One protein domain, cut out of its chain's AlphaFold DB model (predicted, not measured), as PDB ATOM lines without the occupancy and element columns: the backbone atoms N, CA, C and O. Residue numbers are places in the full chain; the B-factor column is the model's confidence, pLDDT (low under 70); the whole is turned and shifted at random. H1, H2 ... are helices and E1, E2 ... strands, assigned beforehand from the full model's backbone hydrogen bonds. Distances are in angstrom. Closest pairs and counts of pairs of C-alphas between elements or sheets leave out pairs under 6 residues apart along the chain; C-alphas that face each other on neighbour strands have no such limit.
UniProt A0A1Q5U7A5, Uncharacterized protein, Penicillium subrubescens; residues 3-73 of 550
ATOM      1  N   ASN A   3     204.636 137.855 244.881       51.94
ATOM      2  CA  ASN A   3     206.105 137.862 244.942       51.94
ATOM      3  C   ASN A   3     206.701 139.010 245.782       51.94
ATOM      4  O   ASN A   3     207.901 139.031 246.011       51.94
ATOM      5  N   ILE A   4     205.871 139.961 246.231       52.56
ATOM      6  CA  ILE A   4     206.276 141.125 247.039       52.56
ATOM      7  C   ILE A   4     205.735 141.002 248.481       52.56
ATOM      8  O   ILE A   4     205.775 141.956 249.249       52.56
ATOM      9  N   GLY A   5     205.190 139.834 248.856       57.69
ATOM     10  CA  GLY A   5     204.696 139.559 250.211       57.69
ATOM     11  C   GLY A   5     203.333 140.176 250.553       57.69
ATOM     12  O   GLY A   5     202.984 140.265 251.731       57.69
ATOM     13  N   ALA A   6     202.549 140.603 249.557       66.25
ATOM     14  CA  ALA A   6     201.211 141.146 249.788       66.25
ATOM     15  C   ALA A   6     200.254 140.046 250.284       66.25
ATOM     16  O   ALA A   6     199.960 139.105 249.550       66.25
ATOM     17  N   LYS A   7     199.766 140.180 251.526       71.88
ATOM     18  CA  LYS A   7     198.871 139.202 252.174       71.88
ATOM     19  C   LYS A   7     197.398 139.357 251.792       71.88
ATOM     20  O   LYS A   7     196.678 138.366 251.759       71.88
ATOM     21  N   TYR A   8     196.972 140.582 251.486       79.62
ATOM     22  CA  TYR A   8     195.582 140.917 251.186       79.62
ATOM     23  C   TYR A   8     195.480 141.703 249.880       79.62
ATOM     24  O   TYR A   8     196.338 142.541 249.593       79.62
ATOM     25  N   LEU A   9     194.435 141.440 249.097       82.56
ATOM     26  CA  LEU A   9     194.151 142.153 247.851       82.56
ATOM     27  C   LEU A   9     192.648 142.415 247.733       82.56
ATOM     28  O   LEU A   9     191.858 141.479 247.654       82.56
ATOM     29  N   TRP A  10     192.254 143.686 247.679       85.75
ATOM     30  CA  TRP A  10     190.863 144.075 247.448       85.75
ATOM     31  C   TRP A  10     190.707 144.694 246.069       85.75
ATOM     32  O   TRP A  10     191.488 145.562 245.680       85.75
ATOM     33  N   ILE A  11     189.678 144.265 245.345       85.81
ATOM     34  CA  ILE A  11     189.353 144.787 244.017       85.81
ATOM     35  C   ILE A  11     188.008 145.505 244.111       85.81
ATOM     36  O   ILE A  11     186.985 144.877 244.373       85.81
ATOM     37  N   ALA A  12     188.018 146.826 243.919       85.88
ATOM     38  CA  ALA A  12     186.825 147.669 243.924       85.88
ATOM     39  C   ALA A  12     186.667 148.375 242.575       85.88
ATOM     40  O   ALA A  12     187.621 148.941 242.044       85.88
ATOM     41  N   PHE A  13     185.448 148.383 242.039       84.06
ATOM     42  CA  PHE A  13     185.140 149.064 240.782       84.06
ATOM     43  C   PHE A  13     184.665 150.486 241.076       84.06
ATOM     44  O   PHE A  13     183.605 150.667 241.661       84.06
ATOM     45  N   ASN A  14     185.453 151.492 240.706       80.88
ATOM     46  CA  ASN A  14     185.133 152.902 240.941       80.88
ATOM     47  C   ASN A  14     184.347 153.515 239.760       80.88
ATOM     48  O   ASN A  14     184.359 152.961 238.662       80.88
ATOM     49  N   LYS A  15     183.727 154.687 239.969       77.50
ATOM     50  CA  LYS A  15     182.942 155.459 238.983       77.50
ATOM     51  C   LYS A  15     181.665 154.759 238.507       77.50
ATOM     52  O   LYS A  15     181.233 154.938 237.370       77.50
ATOM     53  N   GLN A  16     181.019 154.001 239.391       75.50
ATOM     54  CA  GLN A  16     179.753 153.320 239.083       75.50
ATOM     55  C   GLN A  16     178.549 154.283 238.941       75.50
ATOM     56  O   GLN A  16     177.427 153.833 238.704       75.50
ATOM     57  N   ALA A  17     178.756 155.595 239.108       69.50
ATOM     58  CA  ALA A  17     177.744 156.635 238.918       69.50
ATOM     59  C   ALA A  17     177.789 157.294 237.525       69.50
ATOM     60  O   ALA A  17     176.744 157.680 237.012       69.50
ATOM     61  N   ASP A  18     178.965 157.379 236.892       66.19
ATOM     62  CA  ASP A  18     179.159 158.192 235.679       66.19
ATOM     63  C   ASP A  18     178.887 157.429 234.366       66.19
ATOM     64  O   ASP A  18     179.009 157.993 233.279       66.19
ATOM     65  N   TRP A  19     178.619 156.123 234.412       55.31
ATOM     66  CA  TRP A  19     178.693 155.259 233.230       55.31
ATOM     67  C   TRP A  19     177.362 154.536 232.994       55.31
ATOM     68  O   TRP A  19     176.837 153.885 233.893       55.31
ATOM     69  N   GLY A  20     176.852 154.565 231.753       56.00
ATOM     70  CA  GLY A  20     175.713 153.760 231.266       56.00
ATOM     71  C   GLY A  20     175.983 152.245 231.233       56.00
ATOM     72  O   GLY A  20     175.473 151.516 230.383       56.00
ATOM     73  N   PHE A  21     176.838 151.766 232.132       57.19
ATOM     74  CA  PHE A  21     177.231 150.383 232.284       57.19
ATOM     75  C   PHE A  21     176.136 149.634 233.028       57.19
ATOM     76  O   PHE A  21     175.831 149.897 234.189       57.19
ATOM     77  N   LYS A  22     175.537 148.663 232.341       66.25
ATOM     78  CA  LYS A  22     174.534 147.782 232.932       66.25
ATOM     79  C   LYS A  22     175.172 147.028 234.098       66.25
ATOM     80  O   LYS A  22     176.216 146.404 233.915       66.25
ATOM     81  N   GLN A  23     174.508 147.018 235.254       70.38
ATOM     82  CA  GLN A  23     174.917 146.280 236.460       70.38
ATOM     83  C   GLN A  23     175.342 144.829 236.158       70.38
ATOM     84  O   GLN A  23     176.262 144.298 236.774       70.38
ATOM     85  N   ALA A  24     174.721 144.219 235.141       75.25
ATOM     86  CA  ALA A  24     175.081 142.914 234.602       75.25
ATOM     87  C   ALA A  24     176.573 142.790 234.238       75.25
ATOM     88  O   ALA A  24     177.195 141.799 234.597       75.25
ATOM     89  N   ARG A  25     177.176 143.803 233.599       80.81
ATOM     90  CA  ARG A  25     178.588 143.772 233.188       80.81
ATOM     91  C   ARG A  25     179.545 143.889 234.374       80.81
ATOM     92  O   ARG A  25     180.568 143.216 234.378       80.81
ATOM     93  N   ILE A  26     179.202 144.696 235.382       80.62
ATOM     94  CA  ILE A  26     179.976 144.793 236.632       80.62
ATOM     95  C   ILE A  26     179.941 143.449 237.362       80.62
ATOM     96  O   ILE A  26     180.968 142.985 237.846       80.62
ATOM     97  N   ASN A  27     178.786 142.786 237.390       81.19
ATOM     98  CA  ASN A  27     178.665 141.463 237.995       81.19
ATOM     99  C   ASN A  27     179.454 140.393 237.220       81.19
ATOM    100  O   ASN A  27     180.094 139.561 237.853       81.19
ATOM    101  N   THR A  28     179.488 140.447 235.882       86.69
ATOM    102  CA  THR A  28     180.362 139.572 235.078       86.69
ATOM    103  C   THR A  28     181.835 139.790 235.418       86.69
ATOM    104  O   THR A  28     182.547 138.829 235.684       86.69
ATOM    105  N   LEU A  29     182.284 141.048 235.487       84.44
ATOM    106  CA  LEU A  29     183.666 141.366 235.855       84.44
ATOM    107  C   LEU A  29     183.995 140.883 237.271       84.44
ATOM    108  O   LEU A  29     185.066 140.333 237.491       84.44
ATOM    109  N   ARG A  30     183.076 141.032 238.231       87.88
ATOM    110  CA  ARG A  30     183.275 140.504 239.590       87.88
ATOM    111  C   ARG A  30     183.539 139.003 239.576       87.88
ATOM    112  O   ARG A  30     184.518 138.577 240.170       87.88
ATOM    113  N   GLN A  31     182.737 138.240 238.838       87.81
ATOM    114  CA  GLN A  31     182.914 136.792 238.712       87.81
ATOM    115  C   GLN A  31     184.236 136.421 238.027       87.81
ATOM    116  O   GLN A  31     184.894 135.471 238.445       87.81
ATOM    117  N   GLU A  32     184.650 137.169 237.002       90.44
ATOM    118  CA  GLU A  32     185.942 136.966 236.337       90.44
ATOM    119  C   GLU A  32     187.113 137.195 237.306       90.44
ATOM    120  O   GLU A  32     188.005 136.352 237.402       90.44
ATOM    121  N   TYR A  33     187.084 138.281 238.084       87.81
ATOM    122  CA  TYR A  33     188.125 138.574 239.072       87.81
ATOM    123  C   TYR A  33     188.092 137.633 240.281       87.81
ATOM    124  O   TYR A  33     189.149 137.286 240.793       87.81
ATOM    125  N   GLU A  34     186.920 137.185 240.735       88.25
ATOM    126  CA  GLU A  34     186.806 136.163 241.784       88.25
ATOM    127  C   GLU A  34     187.411 134.834 241.325       88.25
ATOM    128  O   GLU A  34     188.196 134.228 242.053       88.25
ATOM    129  N   LYS A  35     187.114 134.421 240.087       89.44
ATOM    130  CA  LYS A  35     187.695 133.221 239.480       89.44
ATOM    131  C   LYS A  35     189.214 133.335 239.347       89.44
ATOM    132  O   LYS A  35     189.919 132.366 239.608       89.44
ATOM    133  N   GLU A  36     189.717 134.508 238.977       86.69
ATOM    134  CA  GLU A  36     191.155 134.744 238.870       86.69
ATOM    135  C   GLU A  36     191.843 134.774 240.244       86.69
ATOM    136  O   GLU A  36     192.934 134.233 240.402       86.69
ATOM    137  N   LEU A  37     191.202 135.344 241.271       83.12
ATOM    138  CA  LEU A  37     191.725 135.349 242.642       83.12
ATOM    139  C   LEU A  37     191.823 133.939 243.241       83.12
ATOM    140  O   LEU A  37     192.730 133.680 244.034       83.12
ATOM    141  N   GLU A  38     190.955 133.018 242.827       83.06
ATOM    142  CA  GLU A  38     190.995 131.618 243.255       83.06
ATOM    143  C   GLU A  38     192.287 130.907 242.802       83.06
ATOM    144  O   GLU A  38     192.820 130.075 243.537       83.06
ATOM    145  N   ASN A  39     192.889 131.310 241.672       85.06
ATOM    146  CA  ASN A  39     194.199 130.802 241.228       85.06
ATOM    147  C   ASN A  39     195.338 131.143 242.211       85.06
ATOM    148  O   ASN A  39     196.407 130.530 242.178       85.06
ATOM    149  N   TYR A  40     195.117 132.116 243.100       78.81
ATOM    150  CA  TYR A  40     196.070 132.567 244.114       78.81
ATOM    151  C   TYR A  40     195.668 132.158 245.537       78.81
ATOM    152  O   TYR A  40     196.290 132.609 246.511       78.81
ATOM    153  N   ARG A  41     194.657 131.287 245.673       70.00
ATOM    154  CA  ARG A  41     194.163 130.792 246.958       70.00
ATOM    155  C   ARG A  41     195.304 130.167 247.769       70.00
ATOM    156  O   ARG A  41     196.070 129.342 247.280       70.00
ATOM    157  N   GLY A  42     195.439 130.601 249.023       67.94
ATOM    158  CA  GLY A  42     196.508 130.174 249.937       67.94
ATOM    159  C   GLY A  42     197.807 130.985 249.844       67.94
ATOM    160  O   GLY A  42     198.648 130.861 250.730       67.94
ATOM    161  N   ARG A  43     197.972 131.848 248.828       73.25
ATOM    162  CA  ARG A  43     199.094 132.805 248.738       73.25
ATOM    163  C   ARG A  43     198.675 134.242 249.032       73.25
ATOM    164  O   ARG A  43     199.461 134.988 249.603       73.25
ATOM    165  N   ILE A  44     197.460 134.627 248.639       76.75
ATOM    166  CA  ILE A  44     196.878 135.945 248.915       76.75
ATOM    167  C   ILE A  44     195.424 135.754 249.351       76.75
ATOM    168  O   ILE A  44     194.688 134.985 248.734       76.75
ATOM    169  N   SER A  45     195.002 136.472 250.391       78.12
ATOM    170  CA  SER A  45     193.591 136.605 250.758       78.12
ATOM    171  C   SER A  45     192.963 137.725 249.920       78.12
ATOM    172  O   SER A  45     193.119 138.915 250.208       78.12
ATOM    173  N   GLY A  46     192.354 137.341 248.798       79.62
ATOM    174  CA  GLY A  46     191.751 138.256 247.832       79.62
ATOM    175  C   GLY A  46     190.238 138.389 248.011       79.62
ATOM    176  O   GLY A  46     189.560 137.378 248.170       79.62
ATOM    177  N   LYS A  47     189.689 139.608 247.934       83.75
ATOM    178  CA  LYS A  47     188.234 139.853 247.958       83.75
ATOM    179  C   LYS A  47     187.828 140.871 246.894       83.75
ATOM    180  O   LYS A  47     188.369 141.978 246.841       83.75
ATOM    181  N   VAL A  48     186.839 140.529 246.073       86.75
ATOM    182  CA  VAL A  48     186.198 141.489 245.165       86.75
ATOM    183  C   VAL A  48     185.047 142.169 245.903       86.75
ATOM    184  O   VAL A  48     184.192 141.510 246.489       86.75
ATOM    185  N   LEU A  49     185.043 143.502 245.928       85.00
ATOM    186  CA  LEU A  49     184.063 144.278 246.682       85.00
ATOM    187  C   LEU A  49     182.785 144.507 245.864       85.00
ATOM    188  O   LEU A  49     182.807 144.863 244.679       85.00
ATOM    189  N   THR A  50     181.645 144.310 246.522       81.94
ATOM    190  CA  THR A  50     180.313 144.360 245.903       81.94
ATOM    191  C   THR A  50     179.633 145.719 246.038       81.94
ATOM    192  O   THR A  50     178.668 145.996 245.321       81.94
ATOM    193  N   HIS A  51     180.169 146.596 246.891       81.62
ATOM    194  CA  HIS A  51     179.650 147.941 247.115       81.62
ATOM    195  C   HIS A  51     179.667 148.774 245.828       81.62
ATOM    196  O   HIS A  51     180.590 148.685 245.004       81.62
ATOM    197  N   ARG A  52     178.624 149.587 245.644       78.81
ATOM    198  CA  ARG A  52     178.618 150.624 244.612       78.81
ATOM    199  C   ARG A  52     179.591 151.707 245.053       78.81
ATOM    200  O   ARG A  52     179.429 152.238 246.144       78.81
ATOM    201  N   LEU A  53     180.605 151.985 244.241       81.56
ATOM    202  CA  LEU A  53     181.655 152.936 244.588       81.56
ATOM    203  C   LEU A  53     181.750 154.033 243.533       81.56
ATOM    204  O   LEU A  53     181.984 153.767 242.348       81.56
ATOM    205  N   ASP A  54     181.626 155.267 244.000       79.56
ATOM    206  CA  ASP A  54     182.015 156.448 243.251       79.56
ATOM    207  C   ASP A  54     182.793 157.406 244.156       79.56
ATOM    208  O   ASP A  54     182.247 158.123 244.992       79.56
ATOM    209  N   ALA A  55     184.110 157.422 243.972       74.31
ATOM    210  CA  ALA A  55     185.011 158.261 244.746       74.31
ATOM    211  C   ALA A  55     184.766 159.767 244.537       74.31
ATOM    212  O   ALA A  55     185.201 160.556 245.369       74.31
ATOM    213  N   LYS A  56     184.087 160.177 243.453       73.88
ATOM    214  CA  LYS A  56     183.789 161.591 243.180       73.88
ATOM    215  C   LYS A  56     182.628 162.109 244.031       73.88
ATOM    216  O   LYS A  56     182.692 163.233 244.515       73.88
ATOM    217  N   SER A  57     181.594 161.293 244.223       72.38
ATOM    218  CA  SER A  57     180.454 161.587 245.107       72.38
ATOM    219  C   SER A  57     180.652 161.084 246.544       72.38
ATOM    220  O   SER A  57     179.820 161.352 247.406       72.38
ATOM    221  N   ALA A  58     181.750 160.364 246.800       69.56
ATOM    222  CA  ALA A  58     182.031 159.625 248.031       69.56
ATOM    223  C   ALA A  58     181.001 158.520 248.364       69.56
ATOM    224  O   ALA A  58     181.037 157.946 249.456       69.56
ATOM    225  N   GLU A  59     180.120 158.164 247.421       72.62
ATOM    226  CA  GLU A  59     179.137 157.092 247.583       72.62
ATOM    227  C   GLU A  59     179.855 155.739 247.742       72.62
ATOM    228  O   GLU A  59     180.692 155.349 246.921       72.62
ATOM    229  N   GLY A  60     179.554 155.033 248.837       72.12
ATOM    230  CA  GLY A  60     180.079 153.696 249.139       72.12
ATOM    231  C   GLY A  60     181.534 153.624 249.617       72.12
ATOM    232  O   GLY A  60     182.003 152.531 249.938       72.12
ATOM    233  N   ALA A  61     182.243 154.754 249.731       76.19
ATOM    234  CA  ALA A  61     183.635 154.787 250.193       76.19
ATOM    235  C   ALA A  61     183.788 154.299 251.646       76.19
ATOM    236  O   ALA A  61     184.714 153.549 251.953       76.19
ATOM    237  N   PHE A  62     182.847 154.665 252.523       75.31
ATOM    238  CA  PHE A  62     182.837 154.207 253.915       75.31
ATOM    239  C   PHE A  62     182.677 152.682 254.010       75.31
ATOM    240  O   PHE A  62     183.475 152.021 254.668       75.31
ATOM    241  N   ASN A  63     181.725 152.117 253.266       76.19
ATOM    242  CA  ASN A  63     181.447 150.677 253.267       76.19
ATOM    243  C   ASN A  63     182.642 149.862 252.746       76.19
ATOM    244  O   ASN A  63     182.935 148.786 253.253       76.19
ATOM    245  N   VAL A  64     183.362 150.387 251.749       78.94
ATOM    246  CA  VAL A  64     184.596 149.776 251.232       78.94
ATOM    247  C   VAL A  64     185.700 149.757 252.294       78.94
ATOM    248  O   VAL A  64     186.361 148.732 252.461       78.94
ATOM    249  N   LEU A  65     185.891 150.859 253.024       78.31
ATOM    250  CA  LEU A  65     186.900 150.951 254.083       78.31
ATOM    251  C   LEU A  65     186.554 150.069 255.289       78.31
ATOM    252  O   LEU A  65     187.445 149.437 255.856       78.31
ATOM    253  N   GLU A  66     185.276 149.983 255.651       77.00
ATOM    254  CA  GLU A  66     184.797 149.107 256.720       77.00
ATOM    255  C   GLU A  66     184.997 147.625 256.369       77.00
ATOM    256  O   GLU A  66     185.551 146.874 257.172       77.00
ATOM    257  N   ASP A  67     184.670 147.210 255.142       71.06
ATOM    258  CA  ASP A  67     184.898 145.839 254.670       71.06
ATOM    259  C   ASP A  67     186.384 145.458 254.690       71.06
ATOM    260  O   ASP A  67     186.742 144.347 255.095       71.06
ATOM    261  N   MET A  68     187.266 146.374 254.270       76.25
ATOM    262  CA  MET A  68     188.717 146.181 254.359       76.25
ATOM    263  C   MET A  68     189.153 146.041 255.818       76.25
ATOM    264  O   MET A  68     189.901 145.121 256.151       76.25
ATOM    265  N   PHE A  69     188.651 146.910 256.698       72.19
ATOM    266  CA  PHE A  69     188.971 146.897 258.121       72.19
ATOM    267  C   PHE A  69     188.530 145.598 258.803       72.19
ATOM    268  O   PHE A  69     189.323 144.998 259.523       72.19
ATOM    269  N   VAL A  70     187.312 145.119 258.536       70.19
ATOM    270  CA  VAL A  70     186.792 143.852 259.073       70.19
ATOM    271  C   VAL A  70     187.574 142.657 258.529       70.19
ATOM    272  O   VAL A  70     187.926 141.762 259.292       70.19
ATOM    273  N   THR A  71     187.913 142.659 257.235       66.31
ATOM    274  CA  THR A  71     188.688 141.572 256.607       66.31
ATOM    275  C   THR A  71     190.106 141.484 257.183       66.31
ATOM    276  O   THR A  71     190.605 140.388 257.421       66.31
ATOM    277  N   MET A  72     190.740 142.624 257.484       63.12
ATOM    278  CA  MET A  72     192.037 142.675 258.179       63.12
ATOM    279  C   MET A  72     191.958 142.259 259.658       63.12
ATOM    280  O   MET A  72     192.993 142.134 260.311       63.12
ATOM    281  N   ARG A  73     190.746 142.059 260.191       59.28
ATOM    282  CA  ARG A  73     190.466 141.758 261.599       59.28
ATOM    283  C   ARG A  73     189.986 140.315 261.833       59.28
ATOM    284  O   ARG A  73     189.733 139.985 262.990       59.28
TER     285      ARG A  73
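AT A GLANCE: This is residues 3 to 73 of the 550 residues of an uncharacterized protein of Penicillium subrubescens (UniProt A0A1Q5U7A5). A narrow ribbon of two short parallel strands, E1 and E2, lies between two helices, H1 over one face and the shorter H2 over the other. The 71 printed residues run E1, H1, E2, H2, mixed in class, with under half in named elements. The whole is only just compact, close to loose, with radius of gyration 13.2 A and spans of 36 by 24 by 18 A.

IN THESE COORDINATES: E1, residues 8 to 11, begins at C-alpha 8 (195.582, 140.917, 251.186). H1, residues 23 to 38, measures 22.8 A. E2 is residues 45 to 48. H2, residues 61 to 71, measures 15.5 A and ends at C-alpha 71 (188.688, 141.572, 256.607).

HOW THE PARTS SIT: E1 and E2 are parallel at 12 degrees, with N 47 and O 9 2.9 A apart, within hydrogen-bond range. E1, H1, E2 form a strand-helix-strand unit, two parallel neighbour strands with a helix between them in the chain; its crossover is right-handed. H1 and E2 touch, the closest C-alphas, of Leu 37 and Gly 46, 5.9 A apart. The closest C-alphas of E1 and H2, Trp 10 and Met 68, are 7.5 A apart. H1 and H2 are apart. In both helices every O i to N i+4 pair is within hydrogen-bond range.

THE WHOLE: The C-alphas of Gly 5 and Gly 20, the two farthest apart, are 37.4 A apart. The printed part has no cut. Links E1 to H1 and E2 to H2 are long. The pLDDT is under 70 at residues 3 to 6, 17 to 22, 42, 58 and 71 to 73.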